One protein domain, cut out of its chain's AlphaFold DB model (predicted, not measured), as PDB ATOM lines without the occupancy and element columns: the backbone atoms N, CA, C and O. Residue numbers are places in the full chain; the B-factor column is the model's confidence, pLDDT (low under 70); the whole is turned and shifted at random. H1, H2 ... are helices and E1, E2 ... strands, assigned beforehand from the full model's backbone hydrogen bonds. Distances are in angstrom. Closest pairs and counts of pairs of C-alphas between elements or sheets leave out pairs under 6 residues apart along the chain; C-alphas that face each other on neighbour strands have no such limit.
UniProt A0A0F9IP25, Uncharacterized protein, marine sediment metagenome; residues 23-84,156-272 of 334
ATOM      1  N   HIS A  23      46.201 -42.104   7.306       84.50
ATOM      2  CA  HIS A  23      46.823 -43.338   6.818       84.50
ATOM      3  C   HIS A  23      45.783 -44.447   6.693       84.50
ATOM      4  O   HIS A  23      44.788 -44.453   7.421       84.50
ATOM      5  N   LYS A  24      46.023 -45.398   5.792       82.00
ATOM      6  CA  LYS A  24      45.312 -46.677   5.791       82.00
ATOM      7  C   LYS A  24      45.971 -47.565   6.834       82.00
ATOM      8  O   LYS A  24      47.182 -47.700   6.825       82.00
ATOM      9  N   VAL A  25      45.189 -48.135   7.740       77.12
ATOM     10  CA  VAL A  25      45.691 -49.045   8.772       77.12
ATOM     11  C   VAL A  25      45.060 -50.409   8.558       77.12
ATOM     12  O   VAL A  25      43.846 -50.504   8.360       77.12
ATOM     13  N   GLN A  26      45.868 -51.468   8.614       74.75
ATOM     14  CA  GLN A  26      45.371 -52.839   8.546       74.75
ATOM     15  C   GLN A  26      44.557 -53.191   9.797       74.75
ATOM     16  O   GLN A  26      45.029 -53.092  10.931       74.75
ATOM     17  N   GLY A  27      43.321 -53.629   9.580       65.94
ATOM     18  CA  GLY A  27      42.482 -54.319  10.554       65.94
ATOM     19  C   GLY A  27      42.406 -55.823  10.266       65.94
ATOM     20  O   GLY A  27      42.942 -56.318   9.278       65.94
ATOM     21  N   GLY A  28      41.699 -56.564  11.125       54.22
ATOM     22  CA  GLY A  28      41.640 -58.032  11.071       54.22
ATOM     23  C   GLY A  28      41.111 -58.641   9.759       54.22
ATOM     24  O   GLY A  28      41.465 -59.777   9.454       54.22
ATOM     25  N   LYS A  29      40.289 -57.919   8.982       52.38
ATOM     26  CA  LYS A  29      39.765 -58.365   7.672       52.38
ATOM     27  C   LYS A  29      39.769 -57.280   6.581       52.38
ATOM     28  O   LYS A  29      39.120 -57.454   5.552       52.38
ATOM     29  N   GLY A  30      40.493 -56.175   6.772       63.22
ATOM     30  CA  GLY A  30      40.581 -55.106   5.772       63.22
ATOM     31  C   GLY A  30      41.249 -53.835   6.285       63.22
ATOM     32  O   GLY A  30      41.488 -53.685   7.481       63.22
ATOM     33  N   GLU A  31      41.547 -52.916   5.374       74.31
ATOM     34  CA  GLU A  31      42.142 -51.618   5.693       74.31
ATOM     35  C   GLU A  31      41.066 -50.586   6.040       74.31
ATOM     36  O   GLU A  31      40.005 -50.528   5.411       74.31
ATOM     37  N   TYR A  32      41.343 -49.743   7.035       74.06
ATOM     38  CA  TYR A  32      40.477 -48.626   7.397       74.06
ATOM     39  C   TYR A  32      41.276 -47.327   7.565       74.06
ATOM     40  O   TYR A  32      42.440 -47.350   7.972       74.06
ATOM     41  N   PRO A  33      40.667 -46.167   7.270       80.56
ATOM     42  CA  PRO A  33      41.340 -44.883   7.373       80.56
ATOM     43  C   PRO A  33      41.478 -44.450   8.836       80.56
ATOM     44  O   PRO A  33      40.506 -44.428   9.598       80.56
ATOM     45  N   LYS A  34      42.686 -44.039   9.220       83.75
ATOM     46  CA  LYS A  34      43.004 -43.429  10.513       83.75
ATOM     47  C   LYS A  34      43.445 -41.984  10.302       83.75
ATOM     48  O   LYS A  34      44.467 -41.729   9.669       83.75
ATOM     49  N   GLN A  35      42.682 -41.042  10.855       85.25
ATOM     50  CA  GLN A  35      42.949 -39.608  10.716       85.25
ATOM     51  C   GLN A  35      44.300 -39.210  11.335       85.25
ATOM     52  O   GLN A  35      44.643 -39.657  12.432       85.25
ATOM     53  N   THR A  36      45.028 -38.317  10.661       89.50
ATOM     54  CA  THR A  36      46.299 -37.733  11.120       89.50
ATOM     55  C   THR A  36      46.171 -36.226  11.383       89.50
ATOM     56  O   THR A  36      45.318 -35.555  10.799       89.50
ATOM     57  N   PRO A  37      47.033 -35.645  12.242       90.75
ATOM     58  CA  PRO A  37      47.105 -34.197  12.457       90.75
ATOM     59  C   PRO A  37      47.933 -33.455  11.390       90.75
ATOM     60  O   PRO A  37      48.268 -32.288  11.582       90.75
ATOM     61  N   TYR A  38      48.325 -34.139  10.316       94.19
ATOM     62  CA  TYR A  38      49.176 -33.657   9.229       94.19
ATOM     63  C   TYR A  38      48.689 -34.220   7.888       94.19
ATOM     64  O   TYR A  38      47.971 -35.223   7.861       94.19
ATOM     65  N   PHE A  39      49.080 -33.574   6.792       95.75
ATOM     66  CA  PHE A  39      48.778 -33.997   5.429       95.75
ATOM     67  C   PHE A  39      49.636 -35.192   5.015       95.75
ATOM     68  O   PHE A  39      50.829 -35.241   5.315       95.75
ATOM     69  N   VAL A  40      49.021 -36.133   4.305       94.31
ATOM     70  CA  VAL A  40      49.637 -37.385   3.856       94.31
ATOM     71  C   VAL A  40      49.607 -37.421   2.330       94.31
ATOM     72  O   VAL A  40      48.558 -37.190   1.737       94.31
ATOM     73  N   VAL A  41      50.733 -37.716   1.684       93.75
ATOM     74  CA  VAL A  41      50.816 -37.914   0.224       93.75
ATOM     75  C   VAL A  41      51.405 -39.286  -0.026       93.75
ATOM     76  O   VAL A  41      52.467 -39.572   0.503       93.75
ATOM     77  N   ARG A  42      50.728 -40.134  -0.795       90.81
ATOM     78  CA  ARG A  42      51.179 -41.500  -1.094       90.81
ATOM     79  C   ARG A  42      51.697 -41.544  -2.524       90.81
ATOM     80  O   ARG A  42      51.136 -40.870  -3.377       90.81
ATOM     81  N   ALA A  43      52.759 -42.302  -2.779       90.31
ATOM     82  CA  ALA A  43      53.202 -42.582  -4.140       90.31
ATOM     83  C   ALA A  43      52.405 -43.784  -4.674       90.31
ATOM     84  O   ALA A  43      52.727 -44.925  -4.357       90.31
ATOM     85  N   ASP A  44      51.334 -43.514  -5.416       87.69
ATOM     86  CA  ASP A  44      50.372 -44.507  -5.903       87.69
ATOM     87  C   ASP A  44      49.751 -44.080  -7.248       87.69
ATOM     88  O   ASP A  44      50.221 -43.141  -7.896       87.69
ATOM     89  N   ASP A  45      48.681 -44.753  -7.677       84.75
ATOM     90  CA  ASP A  45      47.987 -44.469  -8.941       84.75
ATOM     91  C   ASP A  45      47.460 -43.022  -9.042       84.75
ATOM     92  O   ASP A  45      47.263 -42.499 -10.142       84.75
ATOM     93  N   THR A  46      47.247 -42.345  -7.909       85.44
ATOM     94  CA  THR A  46      46.744 -40.967  -7.863       85.44
ATOM     95  C   THR A  46      47.855 -39.921  -7.845       85.44
ATOM     96  O   THR A  46      47.610 -38.769  -8.217       85.44
ATOM     97  N   THR A  47      49.067 -40.303  -7.425       90.75
ATOM     98  CA  THR A  47      50.226 -39.412  -7.305       90.75
ATOM     99  C   THR A  47      51.512 -40.143  -7.675       90.75
ATOM    100  O   THR A  47      51.984 -41.013  -6.947       90.75
ATOM    101  N   SER A  48      52.133 -39.730  -8.782       91.38
ATOM    102  CA  SER A  48      53.417 -40.291  -9.228       91.38
ATOM    103  C   SER A  48      54.515 -40.185  -8.159       91.38
ATOM    104  O   SER A  48      54.528 -39.235  -7.370       91.38
ATOM    105  N   GLN A  49      55.484 -41.105  -8.198       91.12
ATOM    106  CA  GLN A  49      56.648 -41.096  -7.302       91.12
ATOM    107  C   GLN A  49      57.388 -39.750  -7.311       91.12
ATOM    108  O   GLN A  49      57.696 -39.219  -6.246       91.12
ATOM    109  N   ASP A  50      57.601 -39.153  -8.488       91.69
ATOM    110  CA  ASP A  50      58.287 -37.862  -8.609       91.69
ATOM    111  C   ASP A  50      57.515 -36.722  -7.930       91.69
ATOM    112  O   ASP A  50      58.107 -35.894  -7.236       91.69
ATOM    113  N   ALA A  51      56.186 -36.687  -8.088       92.56
ATOM    114  CA  ALA A  51      55.340 -35.680  -7.451       92.56
ATOM    115  C   ALA A  51      55.301 -35.842  -5.924       92.56
ATOM    116  O   ALA A  51      55.362 -34.848  -5.196       92.56
ATOM    117  N   ALA A  52      55.228 -37.083  -5.434       93.56
ATOM    118  CA  ALA A  52      55.276 -37.379  -4.006       93.56
ATOM    119  C   ALA A  52      56.640 -36.995  -3.402       93.56
ATOM    120  O   ALA A  52      56.686 -36.296  -2.387       93.56
ATOM    121  N   ARG A  53      57.748 -37.338  -4.078       93.12
ATOM    122  CA  ARG A  53      59.110 -36.921  -3.702       93.12
ATOM    123  C   ARG A  53      59.223 -35.403  -3.596       93.12
ATOM    124  O   ARG A  53      59.598 -34.891  -2.543       93.12
ATOM    125  N   ALA A  54      58.817 -34.689  -4.644       93.94
ATOM    126  CA  ALA A  54      58.848 -33.230  -4.690       93.94
ATOM    127  C   ALA A  54      58.026 -32.587  -3.556       93.94
ATOM    128  O   ALA A  54      58.417 -31.563  -2.996       93.94
ATOM    129  N   PHE A  55      56.895 -33.193  -3.181       95.81
ATOM    130  CA  PHE A  55      56.114 -32.755  -2.028       95.81
ATOM    131  C   PHE A  55      56.891 -32.926  -0.712       95.81
ATOM    132  O   PHE A  55      56.995 -31.974   0.068       95.81
ATOM    133  N   TRP A  56      57.460 -34.109  -0.463       94.88
ATOM    134  CA  TRP A  56      58.182 -34.405   0.778       94.88
ATOM    135  C   TRP A  56      59.476 -33.602   0.935       94.88
ATOM    136  O   TRP A  56      59.834 -33.267   2.064       94.88
ATOM    137  N   GLU A  57      60.163 -33.260  -0.154       94.75
ATOM    138  CA  GLU A  57      61.346 -32.387  -0.122       94.75
ATOM    139  C   GLU A  57      61.013 -30.972   0.368       94.75
ATOM    140  O   GLU A  57      61.798 -30.350   1.084       94.75
ATOM    141  N   ILE A  58      59.829 -30.462   0.015       95.88
ATOM    142  CA  ILE A  58      59.394 -29.106   0.370       95.88
ATOM    143  C   ILE A  58      58.758 -29.052   1.757       95.88
ATOM    144  O   ILE A  58      59.011 -28.117   2.521       95.88
ATOM    145  N   TYR A  59      57.903 -30.025   2.068       95.62
ATOM    146  CA  TYR A  59      57.025 -29.992   3.239       95.62
ATOM    147  C   TYR A  59      57.439 -30.953   4.358       95.62
ATOM    148  O   TYR A  59      56.945 -30.839   5.482       95.62
ATOM    149  N   GLY A  60      58.379 -31.860   4.095       92.00
ATOM    150  CA  GLY A  60      58.836 -32.851   5.059       92.00
ATOM    151  C   GLY A  60      57.828 -33.978   5.284       92.00
ATOM    152  O   GLY A  60      57.005 -34.302   4.432       92.00
ATOM    153  N   GLU A  61      57.937 -34.617   6.447       86.38
ATOM    154  CA  GLU A  61      57.233 -35.866   6.756       86.38
ATOM    155  C   GLU A  61      55.813 -35.677   7.294       86.38
ATOM    156  O   GLU A  61      54.899 -36.399   6.904       86.38
ATOM    157  N   GLN A  62      55.627 -34.700   8.186       93.50
ATOM    158  CA  GLN A  62      54.358 -34.445   8.874       93.50
ATOM    159  C   GLN A  62      53.903 -32.986   8.703       93.50
ATOM    160  O   GLN A  62      53.757 -32.258   9.696       93.50
ATOM    161  N   PRO A  63      53.690 -32.506   7.465       95.94
ATOM    162  CA  PRO A  63      53.284 -31.128   7.250       95.94
ATOM    163  C   PRO A  63      51.882 -30.869   7.786       95.94
ATOM    164  O   PRO A  63      50.921 -31.547   7.438       95.94
ATOM    165  N   LYS A  64      51.751 -29.839   8.619       95.19
ATOM    166  CA  LYS A  64      50.456 -29.393   9.162       95.19
ATOM    167  C   LYS A  64      49.870 -28.213   8.396       95.19
ATOM    168  O   LYS A  64      48.729 -27.830   8.648       95.19
ATOM    169  N   GLU A  65      50.654 -27.647   7.485       96.56
ATOM    170  CA  GLU A  65      50.336 -26.459   6.709       96.56
ATOM    171  C   GLU A  65      50.955 -26.555   5.310       96.56
ATOM    172  O   GLU A  65      52.092 -27.003   5.173       96.56
ATOM    173  N   LEU A  66      50.213 -26.115   4.294       97.38
ATOM    174  CA  LEU A  66      50.613 -26.092   2.889       97.38
ATOM    175  C   LEU A  66      50.464 -24.682   2.313       97.38
ATOM    176  O   LEU A  66      49.517 -23.967   2.645       97.38
ATOM    177  N   ASP A  67      51.374 -24.308   1.414       96.56
ATOM    178  CA  ASP A  67      51.313 -23.052   0.660       96.56
ATOM    179  C   ASP A  67      50.506 -23.276  -0.619       96.56
ATOM    180  O   ASP A  67      50.990 -23.884  -1.581       96.56
ATOM    181  N   ILE A  68      49.267 -22.790  -0.623       96.38
ATOM    182  CA  ILE A  68      48.317 -23.025  -1.704       96.38
ATOM    183  C   ILE A  68      48.046 -21.746  -2.492       96.38
ATOM    184  O   ILE A  68      48.103 -20.628  -1.974       96.38
ATOM    185  N   VAL A  69      47.681 -21.927  -3.754       94.25
ATOM    186  CA  VAL A  69      47.137 -20.879  -4.615       94.25
ATOM    187  C   VAL A  69      45.927 -21.429  -5.353       94.25
ATOM    188  O   VAL A  69      45.969 -22.546  -5.877       94.25
ATOM    189  N   PHE A  70      44.862 -20.630  -5.447       93.12
ATOM    190  CA  PHE A  70      43.715 -20.990  -6.271       93.12
ATOM    191  C   PHE A  70      43.903 -20.562  -7.735       93.12
ATOM    192  O   PHE A  70      44.400 -19.465  -8.015       93.12
ATOM    193  N   PRO A  71      43.501 -21.413  -8.687       87.50
ATOM    194  CA  PRO A  71      43.678 -21.188 -10.123       87.50
ATOM    195  C   PRO A  71      42.579 -20.300 -10.735       87.50
ATOM    196  O   PRO A  71      42.769 -19.757 -11.821       87.50
ATOM    197  N   SER A  72      41.459 -20.100 -10.033       88.06
ATOM    198  CA  SER A  72      40.309 -19.308 -10.485       88.06
ATOM    199  C   SER A  72      39.680 -18.514  -9.338       88.06
ATOM    200  O   SER A  72      39.819 -18.878  -8.170       88.06
ATOM    201  N   ASP A  73      38.991 -17.426  -9.685       90.06
ATOM    202  CA  ASP A  73      38.275 -16.556  -8.745       90.06
ATOM    203  C   ASP A  73      36.885 -17.093  -8.363       90.06
ATOM    204  O   ASP A  73      36.255 -16.576  -7.437       90.06
ATOM    205  N   ASP A  74      36.410 -18.122  -9.071       89.81
ATOM    206  CA  ASP A  74      35.150 -18.814  -8.805       89.81
ATOM    207  C   ASP A  74      35.390 -20.063  -7.934       89.81
ATOM    208  O   ASP A  74      35.925 -21.058  -8.439       89.81
ATOM    209  N   PRO A  75      34.985 -20.049  -6.646       90.25
ATOM    210  CA  PRO A  75      35.140 -21.191  -5.754       90.25
ATOM    211  C   PRO A  75      34.435 -22.455  -6.229       90.25
ATOM    212  O   PRO A  75      34.907 -23.547  -5.931       90.25
ATOM    213  N   MET A  76      33.353 -22.346  -7.008       87.44
ATOM    214  CA  MET A  76      32.631 -23.523  -7.499       87.44
ATOM    215  C   MET A  76      33.483 -24.387  -8.435       87.44
ATOM    216  O   MET A  76      33.196 -25.568  -8.609       87.44
ATOM    217  N   GLN A  77      34.542 -23.824  -9.026       86.06
ATOM    218  CA  GLN A  77      35.430 -24.559  -9.925       86.06
ATOM    219  C   GLN A  77      36.459 -25.420  -9.187       86.06
ATOM    220  O   GLN A  77      36.943 -26.387  -9.767       86.06
ATOM    221  N   TRP A  78      36.808 -25.077  -7.943       90.25
ATOM    222  CA  TRP A  78      37.871 -25.749  -7.190       90.25
ATOM    223  C   TRP A  78      37.464 -26.239  -5.799       90.25
ATOM    224  O   TRP A  78      38.226 -26.974  -5.187       90.25
ATOM    225  N   ALA A  79      36.293 -25.877  -5.283       91.62
ATOM    226  CA  ALA A  79      35.720 -26.404  -4.045       91.62
ATOM    227  C   ALA A  79      34.363 -27.058  -4.344       91.62
ATOM    228  O   ALA A  79      33.304 -26.536  -3.990       91.62
ATOM    229  N   ASP A  80      34.394 -28.216  -5.008       89.31
ATOM    230  CA  ASP A  80      33.195 -28.962  -5.410       89.31
ATOM    231  C   ASP A  80      32.578 -29.677  -4.197       89.31
ATOM    232  O   ASP A  80      32.885 -30.837  -3.922       89.31
ATOM    233  N   ALA A  81      31.723 -28.974  -3.448       92.56
ATOM    234  CA  ALA A  81      31.011 -29.506  -2.287       92.56
ATOM    235  C   ALA A  81      29.621 -30.036  -2.676       92.56
ATOM    236  O   ALA A  81      28.713 -29.261  -2.961       92.56
ATOM    237  N   ASN A  82      29.444 -31.359  -2.667       94.06
ATOM    238  CA  ASN A  82      28.174 -32.012  -3.001       94.06
ATOM    239  C   ASN A  82      27.896 -33.203  -2.087       94.06
ATOM    240  O   ASN A  82      28.805 -33.820  -1.532       94.06
ATOM    241  N   TYR A  83      26.633 -33.598  -2.008       94.38
ATOM    242  CA  TYR A  83      26.267 -34.930  -1.554       94.38
ATOM    243  C   TYR A  83      26.608 -35.942  -2.646       94.38
ATOM    244  O   TYR A  83      26.076 -35.867  -3.754       94.38
ATOM    245  N   LYS A  84      27.500 -36.886  -2.341       93.94
ATOM    246  CA  LYS A  84      27.938 -37.932  -3.268       93.94
ATOM    247  C   LYS A  84      27.617 -39.309  -2.701       93.94
ATOM    248  O   LYS A  84      27.848 -39.580  -1.520       93.94
ATOM    249  N   MET A 156      33.543 -32.561  -0.146       94.19
ATOM    250  CA  MET A 156      34.184 -31.471  -0.870       94.19
ATOM    251  C   MET A 156      35.484 -31.969  -1.480       94.19
ATOM    252  O   MET A 156      36.377 -32.401  -0.750       94.19
ATOM    253  N   ASN A 157      35.580 -31.875  -2.805       93.75
ATOM    254  CA  ASN A 157      36.840 -32.017  -3.523       93.75
ATOM    255  C   ASN A 157      37.456 -30.624  -3.648       93.75
ATOM    256  O   ASN A 157      36.952 -29.781  -4.393       93.75
ATOM    257  N   LEU A 158      38.507 -30.376  -2.873       95.62
ATOM    258  CA  LEU A 158      39.212 -29.104  -2.848       95.62
ATOM    259  C   LEU A 158      40.473 -29.209  -3.713       95.62
ATOM    260  O   LEU A 158      41.356 -30.013  -3.428       95.62
ATOM    261  N   GLN A 159      40.547 -28.395  -4.761       94.75
ATOM    262  CA  GLN A 159      41.618 -28.365  -5.751       94.75
ATOM    263  C   GLN A 159      42.434 -27.074  -5.644       94.75
ATOM    264  O   GLN A 159      41.889 -25.977  -5.532       94.75
ATOM    265  N   PHE A 160      43.758 -27.177  -5.694       95.25
ATOM    266  CA  PHE A 160      44.656 -26.023  -5.604       95.25
ATOM    267  C   PHE A 160      46.022 -26.321  -6.215       95.25
ATOM    268  O   PHE A 160      46.349 -27.455  -6.551       95.25
ATOM    269  N   ILE A 161      46.838 -25.282  -6.356       94.62
ATOM    270  CA  ILE A 161      48.234 -25.389  -6.773       94.62
ATOM    271  C   ILE A 161      49.116 -25.286  -5.527       94.62
ATOM    272  O   ILE A 161      48.947 -24.358  -4.735       94.62
ATOM    273  N   LEU A 162      50.079 -26.195  -5.381       95.75
ATOM    274  CA  LEU A 162      51.144 -26.081  -4.384       95.75
ATOM    275  C   LEU A 162      52.285 -25.240  -4.956       95.75
ATOM    276  O   LEU A 162      53.096 -25.731  -5.734       95.75
ATOM    277  N   ARG A 163      52.356 -23.958  -4.582       89.38
ATOM    278  CA  ARG A 163      53.257 -22.983  -5.235       89.38
ATOM    279  C   ARG A 163      54.743 -23.337  -5.110       89.38
ATOM    280  O   ARG A 163      55.542 -22.931  -5.948       89.38
ATOM    281  N   ARG A 164      55.114 -24.039  -4.037       92.50
ATOM    282  CA  ARG A 164      56.508 -24.373  -3.714       92.50
ATOM    283  C   ARG A 164      56.944 -25.747  -4.211       92.50
ATOM    284  O   ARG A 164      58.138 -26.011  -4.184       92.50
ATOM    285  N   VAL A 165      56.009 -26.592  -4.644       93.06
ATOM    286  CA  VAL A 165      56.317 -27.933  -5.152       93.06
ATOM    287  C   VAL A 165      56.639 -27.828  -6.644       93.06
ATOM    288  O   VAL A 165      55.839 -27.258  -7.387       93.06
ATOM    289  N   PRO A 166      57.802 -28.332  -7.098       88.62
ATOM    290  CA  PRO A 166      58.131 -28.400  -8.516       88.62
ATOM    291  C   PRO A 166      57.052 -29.115  -9.339       88.62
ATOM    292  O   PRO A 166      56.551 -30.167  -8.951       88.62
ATOM    293  N   GLY A 167      56.727 -28.552 -10.503       81.00
ATOM    294  CA  GLY A 167      55.696 -29.072 -11.405       81.00
ATOM    295  C   GLY A 167      54.447 -28.190 -11.449       81.00
ATOM    296  O   GLY A 167      53.930 -27.736 -10.432       81.00
ATOM    297  N   LEU A 168      53.954 -27.923 -12.660       78.56
ATOM    298  CA  LEU A 168      52.727 -27.156 -12.871       78.56
ATOM    299  C   LEU A 168      51.532 -28.103 -12.978       78.56
ATOM    300  O   LEU A 168      51.291 -28.685 -14.034       78.56
ATOM    301  N   GLY A 169      50.751 -28.206 -11.906       86.94
ATOM    302  CA  GLY A 169      49.474 -28.907 -11.941       86.94
ATOM    303  C   GLY A 169      48.675 -28.786 -10.649       86.94
ATOM    304  O   GLY A 169      49.014 -28.024  -9.740       86.94
ATOM    305  N   ILE A 170      47.541 -29.481 -10.635       92.44
ATOM    306  CA  ILE A 170      46.515 -29.374  -9.599       92.44
ATOM    307  C   ILE A 170      46.654 -30.506  -8.596       92.44
ATOM    308  O   ILE A 170      46.656 -31.680  -8.961       92.44
ATOM    309  N   TRP A 171      46.711 -30.135  -7.325       95.38
ATOM    310  CA  TRP A 171      46.591 -31.034  -6.193       95.38
ATOM    311  C   TRP A 171      45.151 -31.044  -5.700       95.38
ATOM    312  O   TRP A 171      44.479 -30.012  -5.728       95.38
ATOM    313  N   GLN A 172      44.681 -32.205  -5.253       95.12
ATOM    314  CA  GLN A 172      43.330 -32.371  -4.727       95.12
ATOM    315  C   GLN A 172      43.360 -32.949  -3.313       95.12
ATOM    316  O   GLN A 172      44.137 -33.855  -3.029       95.12
ATOM    317  N   ILE A 173      42.471 -32.466  -2.449       94.88
ATOM    318  CA  ILE A 173      42.165 -33.066  -1.151       94.88
ATOM    319  C   ILE A 173      40.657 -33.252  -1.013       94.88
ATOM    320  O   ILE A 173      39.875 -32.351  -1.323       94.88
ATOM    321  N   ASP A 174      40.254 -34.418  -0.518       93.81
ATOM    322  CA  ASP A 174      38.847 -34.761  -0.339       93.81
ATOM    323  C   ASP A 174      38.507 -34.742   1.151       93.81
ATOM    324  O   ASP A 174      39.176 -35.376   1.966       93.81
ATOM    325  N   THR A 175      37.450 -34.026   1.531       92.44
ATOM    326  CA  THR A 175      36.963 -34.024   2.915       92.44
ATOM    327  C   THR A 175      35.471 -34.298   2.981       92.44
ATOM    328  O   THR A 175      34.683 -33.721   2.233       92.44
ATOM    329  N   GLY A 176      35.082 -35.176   3.906       89.56
ATOM    330  CA  GLY A 176      33.684 -35.423   4.262       89.56
ATOM    331  C   GLY A 176      33.247 -34.734   5.558       89.56
ATOM    332  O   GLY A 176      32.130 -34.933   6.029       89.56
ATOM    333  N   SER A 177      34.137 -33.957   6.185       87.88
ATOM    334  CA  SER A 177      33.856 -33.294   7.457       87.88
ATOM    335  C   SER A 177      33.059 -32.019   7.221       87.88
ATOM    336  O   SER A 177      33.579 -31.054   6.667       87.88
ATOM    337  N   TRP A 178      31.822 -31.976   7.720       88.88
ATOM    338  CA  TRP A 178      30.971 -30.785   7.642       88.88
ATOM    339  C   TRP A 178      31.670 -29.531   8.186       88.88
ATOM    340  O   TRP A 178      31.618 -28.475   7.564       88.88
ATOM    341  N   HIS A 179      32.411 -29.657   9.296       89.81
ATOM    342  CA  HIS A 179      33.179 -28.540   9.849       89.81
ATOM    343  C   HIS A 179      34.299 -28.072   8.919       89.81
ATOM    344  O   HIS A 179      34.530 -26.874   8.838       89.81
ATOM    345  N   SER A 180      34.978 -28.987   8.221       93.31
ATOM    346  CA  SER A 180      36.023 -28.621   7.255       93.31
ATOM    347  C   SER A 180      35.432 -27.921   6.034       93.31
ATOM    348  O   SER A 180      35.945 -26.888   5.620       93.31
ATOM    349  N   ILE A 181      34.329 -28.455   5.495       93.62
ATOM    350  CA  ILE A 181      33.624 -27.879   4.342       93.62
ATOM    351  C   ILE A 181      33.185 -26.448   4.657       93.62
ATOM    352  O   ILE A 181      33.511 -25.523   3.918       93.62
ATOM    353  N   GLN A 182      32.506 -26.250   5.789       92.94
ATOM    354  CA  GLN A 182      32.070 -24.918   6.195       92.94
ATOM    355  C   GLN A 182      33.223 -23.959   6.459       92.94
ATOM    356  O   GLN A 182      33.146 -22.800   6.070       92.94
ATOM    357  N   ASN A 183      34.275 -24.414   7.139       93.62
ATOM    358  CA  ASN A 183      35.388 -23.543   7.496       93.62
ATOM    359  C   ASN A 183      36.123 -23.043   6.245       93.62
ATOM    360  O   ASN A 183      36.382 -21.850   6.111       93.62
ATOM    361  N   VAL A 184      36.362 -23.937   5.281       94.69
ATOM    362  CA  VAL A 184      36.908 -23.581   3.966       94.69
ATOM    363  C   VAL A 184      36.007 -22.573   3.251       94.69
ATOM    364  O   VAL A 184      36.499 -21.522   2.849       94.69
ATOM    365  N   GLN A 185      34.702 -22.839   3.137       93.19
ATOM    366  CA  GLN A 185      33.775 -21.932   2.447       93.19
ATOM    367  C   GLN A 185      33.704 -20.549   3.111       93.19
ATOM    368  O   GLN A 185      33.821 -19.534   2.427       93.19
ATOM    369  N   ASN A 186      33.578 -20.498   4.439       94.38
ATOM    370  CA  ASN A 186      33.474 -19.247   5.188       94.38
ATOM    371  C   ASN A 186      34.746 -18.400   5.071       94.38
ATOM    372  O   ASN A 186      34.662 -17.194   4.844       94.38
ATOM    373  N   ASN A 187      35.925 -19.016   5.193       94.81
ATOM    374  CA  ASN A 187      37.185 -18.278   5.119       94.81
ATOM    375  C   ASN A 187      37.471 -17.785   3.699       94.81
ATOM    376  O   ASN A 187      37.967 -16.674   3.517       94.81
ATOM    377  N   VAL A 188      37.134 -18.586   2.688       93.69
ATOM    378  CA  VAL A 188      37.228 -18.187   1.279       93.69
ATOM    379  C   VAL A 188      36.324 -16.996   1.003       93.69
ATOM    380  O   VAL A 188      36.774 -16.026   0.396       93.69
ATOM    381  N   GLU A 189      35.078 -17.034   1.471       94.19
ATOM    382  CA  GLU A 189      34.143 -15.930   1.265       94.19
ATOM    383  C   GLU A 189      34.587 -14.666   2.012       94.19
ATOM    384  O   GLU A 189      34.512 -13.572   1.459       94.19
ATOM    385  N   LEU A 190      35.158 -14.805   3.212       94.00
ATOM    386  CA  LEU A 190      35.766 -13.686   3.935       94.00
ATOM    387  C   LEU A 190      36.923 -13.052   3.147       94.00
ATOM    388  O   LEU A 190      36.982 -11.828   3.024       94.00
ATOM    389  N   ILE A 191      37.833 -13.865   2.601       93.88
ATOM    390  CA  ILE A 191      38.941 -13.368   1.774       93.88
ATOM    391  C   ILE A 191      38.373 -12.644   0.552       93.88
ATOM    392  O   ILE A 191      38.739 -11.499   0.306       93.88
ATOM    393  N   ARG A 192      37.423 -13.254  -0.165       93.38
ATOM    394  CA  ARG A 192      36.785 -12.656  -1.347       93.38
ATOM    395  C   ARG A 192      36.081 -11.342  -1.027       93.38
ATOM    396  O   ARG A 192      36.214 -10.390  -1.791       93.38
ATOM    397  N   ALA A 193      35.381 -11.252   0.101       92.06
ATOM    398  CA  ALA A 193      34.738 -10.017   0.535       92.06
ATOM    399  C   ALA A 193      35.758  -8.878   0.722       92.06
ATOM    400  O   ALA A 193      35.494  -7.746   0.322       92.06
ATOM    401  N   MET A 194      36.943  -9.180   1.262       90.69
ATOM    402  CA  MET A 194      38.014  -8.195   1.469       90.69
ATOM    403  C   MET A 194      38.745  -7.800   0.181       90.69
ATOM    404  O   MET A 194      39.286  -6.702   0.088       90.69
ATOM    405  N   THR A 195      38.778  -8.681  -0.816       91.38
ATOM    406  CA  THR A 195      39.561  -8.506  -2.049       91.38
ATOM    407  C   THR A 195      38.717  -8.128  -3.270       91.38
ATOM    408  O   THR A 195      39.227  -8.114  -4.393       91.38
ATOM    409  N   GLY A 196      37.425  -7.840  -3.086       89.62
ATOM    410  CA  GLY A 196      36.511  -7.515  -4.185       89.62
ATOM    411  C   GLY A 196      36.209  -8.712  -5.095       89.62
ATOM    412  O   GLY A 196      36.105  -8.562  -6.308       89.62
ATOM    413  N   GLY A 197      36.115  -9.909  -4.515       89.81
ATOM    414  CA  GLY A 197      35.815 -11.169  -5.201       89.81
ATOM    415  C   GLY A 197      37.044 -11.925  -5.705       89.81
ATOM    416  O   GLY A 197      36.901 -13.028  -6.233       89.81
ATOM    417  N   ARG A 198      38.245 -11.362  -5.537       89.44
ATOM    418  CA  ARG A 198      39.480 -11.887  -6.121       89.44
ATOM    419  C   ARG A 198      40.220 -12.825  -5.179       89.44
ATOM    420  O   ARG A 198      40.632 -12.427  -4.095       89.44
ATOM    421  N   ILE A 199      40.454 -14.054  -5.604       91.62
ATOM    422  CA  ILE A 199      41.167 -15.055  -4.797       91.62
ATOM    423  C   ILE A 199      42.184 -15.858  -5.606       91.62
ATOM    424  O   ILE A 199      43.128 -16.421  -5.050       91.62
ATOM    425  N   ARG A 200      42.062 -15.846  -6.936       90.06
ATOM    426  CA  ARG A 200      43.033 -16.457  -7.831       90.06
ATOM    427  C   ARG A 200      44.419 -15.871  -7.609       90.06
ATOM    428  O   ARG A 200      44.586 -14.655  -7.556       90.06
ATOM    429  N   GLY A 201      45.434 -16.728  -7.588       88.69
ATOM    430  CA  GLY A 201      46.826 -16.279  -7.547       88.69
ATOM    431  C   GLY A 201      47.282 -15.756  -6.183       88.69
ATOM    432  O   GLY A 201      48.472 -15.489  -6.025       88.69
ATOM    433  N   LEU A 202      46.375 -15.614  -5.211       91.94
ATOM    434  CA  LEU A 202      46.732 -15.222  -3.855       91.94
ATOM    435  C   LEU A 202      47.409 -16.379  -3.135       91.94
ATOM    436  O   LEU A 202      46.982 -17.529  -3.232       91.94
ATOM    437  N   GLU A 203      48.463 -16.042  -2.403       92.75
ATOM    438  CA  GLU A 203      49.177 -16.989  -1.561       92.75
ATOM    439  C   GLU A 203      48.408 -17.172  -0.263       92.75
ATOM    440  O   GLU A 203      48.320 -16.259   0.561       92.75
ATOM    441  N   LEU A 204      47.837 -18.358  -0.109       96.00
ATOM    442  CA  LEU A 204      47.075 -18.746   1.062       96.00
ATOM    443  C   LEU A 204      47.742 -19.944   1.729       96.00
ATOM    444  O   LEU A 204      48.555 -20.658   1.140       96.00
ATOM    445  N   LYS A 205      47.374 -20.172   2.981       97.19
ATOM    446  CA  LYS A 205      47.812 -21.319   3.763       97.19
ATOM    447  C   LYS A 205      46.635 -22.249   3.989       97.19
ATOM    448  O   LYS A 205      45.592 -21.795   4.459       97.19
ATOM    449  N   LEU A 206      46.805 -23.533   3.682       97.75
ATOM    450  CA  LEU A 206      45.880 -24.595   4.077       97.75
ATOM    451  C   LEU A 206      46.467 -25.324   5.281       97.75
ATOM    452  O   LEU A 206      47.572 -25.842   5.175       97.75
ATOM    453  N   ARG A 207      45.746 -25.413   6.399       96.50
ATOM    454  CA  ARG A 207      46.229 -26.100   7.606       96.50
ATOM    455  C   ARG A 207      45.196 -27.033   8.221       96.50
ATOM    456  O   ARG A 207      43.993 -26.866   8.018       96.50
ATOM    457  N   LEU A 208      45.680 -27.976   9.027       93.62
ATOM    458  CA  LEU A 208      44.855 -28.813   9.898       93.62
ATOM    459  C   LEU A 208      44.843 -28.249  11.318       93.62
ATOM    460  O   LEU A 208      45.865 -28.227  12.003       93.62
ATOM    461  N   THR A 209      43.671 -27.809  11.771       89.81
ATOM    462  CA  THR A 209      43.489 -27.216  13.103       89.81
ATOM    463  C   THR A 209      42.720 -28.182  14.005       89.81
ATOM    464  O   THR A 209      41.694 -28.712  13.569       89.81
ATOM    465  N   PRO A 210      43.173 -28.445  15.248       89.62
ATOM    466  CA  PRO A 210      42.412 -29.258  16.186       89.62
ATOM    467  C   PRO A 210      41.122 -28.536  16.582       89.62
ATOM    468  O   PRO A 210      41.125 -27.349  16.906       89.62
ATOM    469  N   LYS A 211      40.014 -29.268  16.582       83.50
ATOM    470  CA  LYS A 211      38.710 -28.801  17.031       83.50
ATOM    471  C   LYS A 211      38.114 -29.833  17.971       83.50
ATOM    472  O   LYS A 211      37.948 -30.994  17.604       83.50
ATOM    473  N   GLU A 212      37.781 -29.402  19.177       82.31
ATOM    474  CA  GLU A 212      37.032 -30.228  20.111       82.31
ATOM    475  C   GLU A 212      35.574 -30.284  19.663       82.31
ATOM    476  O   GLU A 212      34.911 -29.260  19.481       82.31
ATOM    477  N   VAL A 213      35.087 -31.499  19.445       77.19
ATOM    478  CA  VAL A 213      33.683 -31.767  19.160       77.19
ATOM    479  C   VAL A 213      33.141 -32.701  20.227       77.19
ATOM    480  O   VAL A 213      33.836 -33.602  20.702       77.19
ATOM    481  N   THR A 214      31.877 -32.499  20.578       73.69
ATOM    482  CA  THR A 214      31.148 -33.361  21.508       73.69
ATOM    483  C   THR A 214      30.031 -34.041  20.724       73.69
ATOM    484  O   THR A 214      28.947 -33.466  20.591       73.69
ATOM    485  N   PRO A 215      30.279 -35.219  20.124       68.44
ATOM    486  CA  PRO A 215      29.239 -35.944  19.414       68.44
ATOM    487  C   PRO A 215      28.139 -36.371  20.387       68.44
ATOM    488  O   PRO A 215      28.402 -36.706  21.543       68.44
ATOM    489  N   THR A 216      26.894 -36.403  19.916       52.88
ATOM    490  CA  THR A 216      25.760 -36.895  20.704       52.88
ATOM    491  C   THR A 216      26.061 -38.326  21.178       52.88
ATOM    492  O   THR A 216      26.245 -39.223  20.362       52.88
ATOM    493  N   ASN A 217      26.144 -38.529  22.499       56.97
ATOM    494  CA  ASN A 217      26.456 -39.794  23.193       56.97
ATOM    495  C   ASN A 217      27.929 -40.261  23.223       56.97
ATOM    496  O   ASN A 217      28.186 -41.402  23.601       56.97
ATOM    497  N   THR A 218      28.915 -39.417  22.899       55.41
ATOM    498  CA  THR A 218      30.337 -39.716  23.186       55.41
ATOM    499  C   THR A 218      31.018 -38.545  23.894       55.41
ATOM    500  O   THR A 218      30.616 -37.398  23.728       55.41
ATOM    501  N   GLY A 219      32.042 -38.831  24.708       66.56
ATOM    502  CA  GLY A 219      32.877 -37.789  25.318       66.56
ATOM    503  C   GLY A 219      33.560 -36.904  24.269       66.56
ATOM    504  O   GLY A 219      33.577 -37.240  23.081       66.56
ATOM    505  N   THR A 220      34.125 -35.778  24.710       71.75
ATOM    506  CA  THR A 220      34.847 -34.838  23.844       71.75
ATOM    507  C   THR A 220      35.918 -35.566  23.034       71.75
ATOM    508  O   THR A 220      36.744 -36.290  23.589       71.75
ATOM    509  N   LYS A 221      35.895 -35.379  21.714       76.12
ATOM    510  CA  LYS A 221      36.912 -35.880  20.788       76.12
ATOM    511  C   LYS A 221      37.539 -34.703  20.059       76.12
ATOM    512  O   LYS A 221      36.833 -33.812  19.591       76.12
ATOM    513  N   THR A 222      38.856 -34.726  19.921       79.19
ATOM    514  CA  THR A 222      39.577 -33.769  19.082       79.19
ATOM    515  C   THR A 222      39.581 -34.284  17.651       79.19
ATOM    516  O   THR A 222      40.104 -35.362  17.381       79.19
ATOM    517  N   VAL A 223      38.992 -33.519  16.735       81.25
ATOM    518  CA  VAL A 223      39.038 -33.775  15.290       81.25
ATOM    519  C   VAL A 223      39.863 -32.694  14.609       81.25
ATOM    520  O   VAL A 223      39.812 -31.531  15.001       81.25
ATOM    521  N   TYR A 224      40.610 -33.054  13.572       88.25
ATOM    522  CA  TYR A 224      41.362 -32.080  12.785       88.25
ATOM    523  C   TYR A 224      40.508 -31.591  11.617       88.25
ATOM    524  O   TYR A 224      39.988 -32.394  10.841       88.25
ATOM    525  N   VAL A 225      40.324 -30.275  11.526       90.69
ATOM    526  CA  VAL A 225      39.515 -29.625  10.489       90.69
ATOM    527  C   VAL A 225      40.394 -28.810   9.552       90.69
ATOM    528  O   VAL A 225      41.383 -28.216   9.986       90.69
ATOM    529  N   LEU A 226      40.025 -28.781   8.271       95.25
ATOM    530  CA  LEU A 226      40.695 -27.939   7.283       95.25
ATOM    531  C   LEU A 226      40.371 -26.468   7.526       95.25
ATOM    532  O   LEU A 226      39.219 -26.104   7.762       95.25
ATOM    533  N   ASP A 227      41.396 -25.634   7.437       95.25
ATOM    534  CA  ASP A 227      41.322 -24.190   7.607       95.25
ATOM    535  C   ASP A 227      42.176 -23.501   6.545       95.25
ATOM    536  O   ASP A 227      43.314 -23.907   6.303       95.25
ATOM    537  N   ILE A 228      41.615 -22.471   5.912       95.81
ATOM    538  CA  ILE A 228      42.326 -21.627   4.948       95.81
ATOM    539  C   ILE A 228      42.498 -20.252   5.559       95.81
ATOM    540  O   ILE A 228      41.525 -19.670   6.034       95.81
ATOM    541  N   TYR A 229      43.703 -19.703   5.506       94.56
ATOM    542  CA  TYR A 229      43.942 -18.345   5.972       94.56
ATOM    543  C   TYR A 229      45.028 -17.640   5.157       94.56
ATOM    544  O   TYR A 229      45.798 -18.265   4.426       94.56
ATOM    545  N   THR A 230      45.074 -16.314   5.277       93.69
ATOM    546  CA  THR A 230      46.148 -15.489   4.718       93.69
ATOM    547  C   THR A 230      47.204 -15.223   5.797       93.69
ATOM    548  O   THR A 230      46.843 -14.797   6.897       93.69
ATOM    549  N   PRO A 231      48.500 -15.467   5.537       91.69
ATOM    550  CA  PRO A 231      49.556 -15.222   6.519       91.69
ATOM    551  C   PRO A 231      49.986 -13.746   6.591       91.69
ATOM    552  O   PRO A 231      50.833 -13.403   7.413       91.69
ATOM    553  N   ILE A 232      49.442 -12.882   5.727       92.94
ATOM    554  CA  ILE A 232      49.804 -11.464   5.611       92.94
ATOM    555  C   ILE A 232      48.718 -10.544   6.172       92.94
ATOM    556  O   ILE A 232      47.582 -10.959   6.415       92.94
ATOM    557  N   THR A 233      49.068  -9.272   6.371       93.44
ATOM    558  CA  THR A 233      48.116  -8.260   6.840       93.44
ATOM    559  C   THR A 233      47.061  -7.947   5.780       93.44
ATOM    560  O   THR A 233      47.234  -8.231   4.595       93.44
ATOM    561  N   VAL A 234      45.959  -7.319   6.195       90.06
ATOM    562  CA  VAL A 234      44.911  -6.881   5.262       90.06
ATOM    563  C   VAL A 234      45.438  -5.825   4.276       90.06
ATOM    564  O   VAL A 234      45.075  -5.879   3.106       90.06
ATOM    565  N   ASP A 235      46.323  -4.914   4.707       92.56
ATOM    566  CA  ASP A 235      46.938  -3.915   3.811       92.56
ATOM    567  C   ASP A 235      47.785  -4.593   2.728       92.56
ATOM    568  O   ASP A 235      47.618  -4.331   1.534       92.56
ATOM    569  N   ASP A 236      48.629  -5.544   3.134       93.00
ATOM    570  CA  ASP A 236      49.460  -6.307   2.204       93.00
ATOM    571  C   ASP A 236      48.611  -7.165   1.265       93.00
ATOM    572  O   ASP A 236      48.918  -7.272   0.079       93.00
ATOM    573  N   LEU A 237      47.516  -7.745   1.769       91.50
ATOM    574  CA  LEU A 237      46.573  -8.508   0.960       91.50
ATOM    575  C   LEU A 237      45.966  -7.631  -0.138       91.50
ATOM    576  O   LEU A 237      45.991  -8.014  -1.307       91.50
ATOM    577  N   MET A 238      45.471  -6.442   0.211       90.12
ATOM    578  CA  MET A 238      44.907  -5.498  -0.759       90.12
ATOM    579  C   MET A 238      45.955  -5.036  -1.781       90.12
ATOM    580  O   MET A 238      45.663  -4.960  -2.977       90.12
ATOM    581  N   ARG A 239      47.194  -4.788  -1.341       91.00
ATOM    582  CA  ARG A 239      48.319  -4.447  -2.224       91.00
ATOM    583  C   ARG A 239      48.630  -5.578  -3.202       91.00
ATOM    584  O   ARG A 239      48.725  -5.341  -4.403       91.00
ATOM    585  N   ARG A 240      48.715  -6.817  -2.713       89.50
ATOM    586  CA  ARG A 240      48.995  -7.994  -3.541       89.50
ATOM    587  C   ARG A 240      47.890  -8.247  -4.553       89.50
ATOM    588  O   ARG A 240      48.164  -8.587  -5.699       89.50
ATOM    589  N   VAL A 241      46.640  -8.029  -4.149       89.25
ATOM    590  CA  VAL A 241      45.496  -8.039  -5.058       89.25
ATOM    591  C   VAL A 241      45.722  -7.006  -6.167       89.25
ATOM    592  O   VAL A 241      45.669  -7.372  -7.337       89.25
ATOM    593  N   ALA A 242      46.065  -5.756  -5.873       86.94
ATOM    594  CA  ALA A 242      46.295  -4.752  -6.922       86.94
ATOM    595  C   ALA A 242      47.381  -5.138  -7.956       86.94
ATOM    596  O   ALA A 242      47.302  -4.713  -9.105       86.94
ATOM    597  N   GLU A 243      48.353  -5.972  -7.581       86.50
ATOM    598  CA  GLU A 243      49.455  -6.415  -8.451       86.50
ATOM    599  C   GLU A 243      49.134  -7.631  -9.336       86.50
ATOM    600  O   GLU A 243      49.887  -7.930 -10.267       86.50
ATOM    601  N   LEU A 244      48.064  -8.378  -9.051       81.31
ATOM    602  CA  LEU A 244      47.755  -9.576  -9.835       81.31
ATOM    603  C   LEU A 244      47.227  -9.204 -11.231       81.31
ATOM    604  O   LEU A 244      46.385  -8.312 -11.359       81.31
ATOM    605  N   PRO A 245      47.642  -9.938 -12.278       73.94
ATOM    606  CA  PRO A 245      47.171  -9.700 -13.634       73.94
ATOM    607  C   PRO A 245      45.671  -9.989 -13.768       73.94
ATOM    608  O   PRO A 245      45.156 -10.955 -13.200       73.94
ATOM    609  N   GLU A 246      44.982  -9.197 -14.594       67.12
ATOM    610  CA  GLU A 246      43.542  -9.352 -14.855       67.12
ATOM    611  C   GLU A 246      43.209 -10.710 -15.500       67.12
ATOM    612  O   GLU A 246      42.200 -11.338 -15.170       67.12
ATOM    613  N   ARG A 247      44.092 -11.226 -16.371       61.72
ATOM    614  CA  ARG A 247      43.910 -12.524 -17.045       61.72
ATOM    615  C   ARG A 247      44.268 -13.704 -16.144       61.72
ATOM    616  O   ARG A 247      45.317 -13.706 -15.503       61.72
ATOM    617  N   GLY A 248      43.384 -14.702 -16.123       55.88
ATOM    618  CA  GLY A 248      43.503 -15.876 -15.262       55.88
ATOM    619  C   GLY A 248      44.300 -17.043 -15.804       55.88
ATOM    620  O   GLY A 248      44.653 -17.091 -16.981       55.88
ATOM    621  N   LEU A 249      44.591 -17.968 -14.887       56.09
ATOM    622  CA  LEU A 249      45.132 -19.287 -15.188       56.09
ATOM    623  C   LEU A 249      44.068 -20.136 -15.909       56.09
ATOM    624  O   LEU A 249      42.881 -19.817 -15.896       56.09
ATOM    625  N   MET A 250      44.540 -21.171 -16.606       56.44
ATOM    626  CA  MET A 250      43.751 -22.055 -17.476       56.44
ATOM    627  C   MET A 250      42.592 -22.754 -16.741       56.44
ATOM    628  O   MET A 250      42.534 -22.760 -15.514       56.44
ATOM    629  N   LEU A 251      41.681 -23.376 -17.503       60.47
ATOM    630  CA  LEU A 251      40.574 -24.147 -16.935       60.47
ATOM    631  C   LEU A 251      41.112 -25.280 -16.054       60.47
ATOM    632  O   LEU A 251      42.183 -25.843 -16.298       60.47
ATOM    633  N   LEU A 252      40.339 -25.637 -15.036       57.38
ATOM    634  CA  LEU A 252      40.667 -26.763 -14.179       57.38
ATOM    635  C   LEU A 252      40.323 -28.106 -14.834       57.38
ATOM    636  O   LEU A 252      39.416 -28.183 -15.680       57.38
ATOM    637  N   PRO A 253      41.025 -29.191 -14.461       57.91
ATOM    638  CA  PRO A 253      40.487 -30.518 -14.696       57.91
ATOM    639  C   PRO A 253      39.139 -30.631 -13.974       57.91
ATOM    640  O   PRO A 253      38.887 -29.934 -12.994       57.91
ATOM    641  N   ALA A 254      38.234 -31.460 -14.490       61.25
ATOM    642  CA  ALA A 254      37.031 -31.757 -13.721       61.25
ATOM    643  C   ALA A 254      37.456 -32.376 -12.372       61.25
ATOM    644  O   ALA A 254      38.468 -33.087 -12.343       61.25
ATOM    645  N   PRO A 255      36.733 -32.109 -11.270       60.84
ATOM    646  CA  PRO A 255      36.880 -32.895 -10.054       60.84
ATOM    647  C   PRO A 255      36.746 -34.369 -10.400       60.84
ATOM    648  O   PRO A 255      35.911 -34.731 -11.230       60.84
ATOM    649  N   ASP A 256      37.580 -35.197  -9.789       64.31
ATOM    650  CA  ASP A 256      37.507 -36.622 -10.050       64.31
ATOM    651  C   ASP A 256      36.253 -37.243  -9.418       64.31
ATOM    652  O   ASP A 256      35.863 -36.905  -8.296       64.31
ATOM    653  N   ASP A 257      35.646 -38.163 -10.162       65.38
ATOM    654  CA  ASP A 257      34.546 -39.015  -9.725       65.38
ATOM    655  C   ASP A 257      35.053 -40.380  -9.206       65.38
ATOM    656  O   ASP A 257      34.239 -41.235  -8.840       65.38
ATOM    657  N   GLU A 258      36.374 -40.592  -9.134       70.75
ATOM    658  CA  GLU A 258      36.996 -41.669  -8.360       70.75
ATOM    659  C   GLU A 258      36.510 -41.639  -6.909       70.75
ATOM    660  O   GLU A 258      36.259 -40.592  -6.303       70.75
ATOM    661  N   VAL A 259      36.363 -42.830  -6.337       73.44
ATOM    662  CA  VAL A 259      35.853 -42.992  -4.981       73.44
ATOM    663  C   VAL A 259      36.929 -42.536  -3.990       73.44
ATOM    664  O   VAL A 259      38.011 -43.119  -3.974       73.44
ATOM    665  N   PRO A 260      36.673 -41.539  -3.120       77.12
ATOM    666  CA  PRO A 260      37.634 -41.170  -2.088       77.12
ATOM    667  C   PRO A 260      37.700 -42.278  -1.032       77.12
ATOM    668  O   PRO A 260      36.831 -42.365  -0.165       77.12
ATOM    669  N   GLU A 261      38.716 -43.130  -1.106       74.94
ATOM    670  CA  GLU A 261      38.853 -44.324  -0.261       74.94
ATOM    671  C   GLU A 261      38.876 -43.995   1.238       74.94
ATOM    672  O   GLU A 261      38.252 -44.694   2.034       74.94
ATOM    673  N   ASP A 262      39.487 -42.869   1.629       74.12
ATOM    674  CA  ASP A 262      39.490 -42.417   3.029       74.12
ATOM    675  C   ASP A 262      38.079 -42.055   3.538       74.12
ATOM    676  O   ASP A 262      37.816 -42.058   4.741       74.12
ATOM    677  N   LEU A 263      37.153 -41.725   2.631       70.56
ATOM    678  CA  LEU A 263      35.751 -41.451   2.957       70.56
ATOM    679  C   LEU A 263      34.862 -42.681   2.744       70.56
ATOM    680  O   LEU A 263      33.799 -42.771   3.365       70.56
ATOM    681  N   PHE A 264      35.271 -43.622   1.895       72.81
ATOM    682  CA  PHE A 264      34.524 -44.821   1.512       72.81
ATOM    683  C   PHE A 264      35.455 -46.048   1.474       72.81
ATOM    684  O   PHE A 264      35.795 -46.512   0.386       72.81
ATOM    685  N   PRO A 265      35.858 -46.584   2.640       68.56
ATOM    686  CA  PRO A 265      36.788 -47.710   2.705       68.56
ATOM    687  C   PRO A 265      36.178 -49.006   2.163       68.56
ATOM    688  O   PRO A 265      34.973 -49.231   2.285       68.56
ATOM    689  N   ASP A 266      37.023 -49.883   1.620       60.31
ATOM    690  CA  ASP A 266      36.612 -51.166   1.027       60.31
ATOM    691  C   ASP A 266      36.185 -52.216   2.057       60.31
ATOM    692  O   ASP A 266      35.413 -53.116   1.734       60.31
ATOM    693  N   ALA A 267      36.604 -52.061   3.318       52.28
ATOM    694  CA  ALA A 267      36.177 -52.902   4.440       52.28
ATOM    695  C   ALA A 267      34.672 -52.778   4.777       52.28
ATOM    696  O   ALA A 267      34.162 -53.474   5.658       52.28
ATOM    697  N   VAL A 268      33.959 -51.879   4.096       53.94
ATOM    698  CA  VAL A 268      32.515 -51.693   4.196       53.94
ATOM    699  C   VAL A 268      31.881 -52.090   2.870       53.94
ATOM    700  O   VAL A 268      32.129 -51.456   1.838       53.94
ATOM    701  N   ASP A 269      30.983 -53.075   2.899       55.72
ATOM    702  CA  ASP A 269      30.134 -53.347   1.743       55.72
ATOM    703  C   ASP A 269      29.255 -52.110   1.477       55.72
ATOM    704  O   ASP A 269      28.406 -51.711   2.280       55.72
ATOM    705  N   ARG A 270      29.481 -51.459   0.332       65.00
ATOM    706  CA  ARG A 270      28.849 -50.177  -0.030       65.00
ATOM    707  C   ARG A 270      27.348 -50.328  -0.348       65.00
ATOM    708  O   ARG A 270      26.652 -49.327  -0.554       65.00
ATOM    709  N   GLU A 271      26.829 -51.555  -0.386       55.00
ATOM    710  CA  GLU A 271      25.439 -51.905  -0.678       55.00
ATOM    711  C   GLU A 271      24.692 -52.524   0.503       55.00
ATOM    712  O   GLU A 271      23.539 -52.158   0.723       55.00
ATOM    713  N   THR A 272      25.296 -53.407   1.286       48.38
ATOM    714  CA  THR A 272      24.643 -53.950   2.489       48.38
ATOM    715  C   THR A 272      24.905 -53.075   3.710       48.38
ATOM    716  O   THR A 272      24.102 -53.056   4.640       48.38
TER     717      THR A 272
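What this domain is: This is residues 23 to 84 and 156 to 272 of the 334 residues of an uncharacterized protein of marine sediment metagenome (UniProt A0A0F9IP25). A strongly twisted sheet of six strands, E3 to E8, curls round one long helix, H2, which packs mostly on strand E8. The hairpin of E1 and E2 lies at one end of the long axis and the short helix H3 at the other; H1 only grazes the sheet, and from H3 a stretch with no named element, residues 244 to 272, runs back toward the hairpin's end. The 179 printed residues include three named helices and eight named strands, in the order E1 E2 H1 E3 E4 E5 E6 H2 E7 E8 H3, and the class is mixed, helices and strands. The six-stranded sheet is branched at E5, and its neighbour pairs are antiparallel. The whole is compact, with a radius of gyration of the C-alphas of 17.5 A and spans of 56 by 40 by 31 A.

Where its parts are: Find C-alpha 23 at (46.823, -43.338, 6.818), where E1, residues 23 to 27, begins. E2, residues 30 to 40, comes next, 20.0 A long; look at Pro 37, where it bends by 120 degrees. H1 takes residues 49 to 59 and measures 15.3 A, and E3 takes residues 65 to 69. E4, residues 79 to 84, ends at the cut, and E5, residues 156 to 162, begins beyond it and is 18.1 A long. E6 is residues 170 to 175, 16.4 A. At C-alpha 178, (30.971, -30.785, 7.642), you meet H2, residues 178 to 195, 25.8 A long. E7, residues 203 to 213, spans 29.8 A, and E8, residues 221 to 229, spans 24.0 A. H3, residues 234 to 243, is 14.5 A long and ends at C-alpha 243, (49.455, -6.415, -8.451).

How they stand to each other: Start at E5, which has three neighbours in staggered pairing: E3 and E4 lie on one side of it, E6 on the other side. E5 and E6 form a hairpin, with N 158 and O 173 2.9 A apart, within hydrogen-bond range. Toward E4, look at N 80 and O 157, within range at 3.1 A; toward E3, at N 69 and O 161, at 2.9 A. On the other side of E3 lies E7, antiparallel at 137 degrees, with N 66 and O 206 at 2.8 A. E7 and E8 form another hairpin, where N 211 and O 223 are 2.8 A apart. H2 is on this sheet, which curls round it; its closest C-alphas to E8 are those of Ser 180 and Leu 226, 4.7 A apart. H2 touches H3 with residues 194 to 195 alone, the closest C-alphas being those of Thr 195 and Met 238, 6.3 A apart. They run the same way at a steep tilt of 69 degrees, only just short of about perpendicular. H3 is not on the sheet. H1 only grazes it with residues 51 to 59, and the C-alphas of Tyr 59 and Leu 66 are the closest between H1 and E3, at 7.5 A. In the hairpin of E1 and E2, look at N 25 and O 32, 2.9 A apart. At the bend of E2, the C-alphas of Pro 37 and Tyr 224 of E8 are 6.1 A apart. Every O i to N i+4 pair is within hydrogen-bond range in H2 and H3; in H1, 6 of 7 are.

The domain as a whole: The two C-alphas farthest apart are those of Gly 28 and Ala 242, at 56.4 A. Residues 85 to 155 are cut out, and C-alphas 84 and 156 stand 9.3 A apart across the gap. Of the links that are printed whole, none is long. The mean pLDDT of the printed part is 84.6, and it is under 70 at residues 27 to 30, 215 to 219, 246 to 257 and 265 to 272.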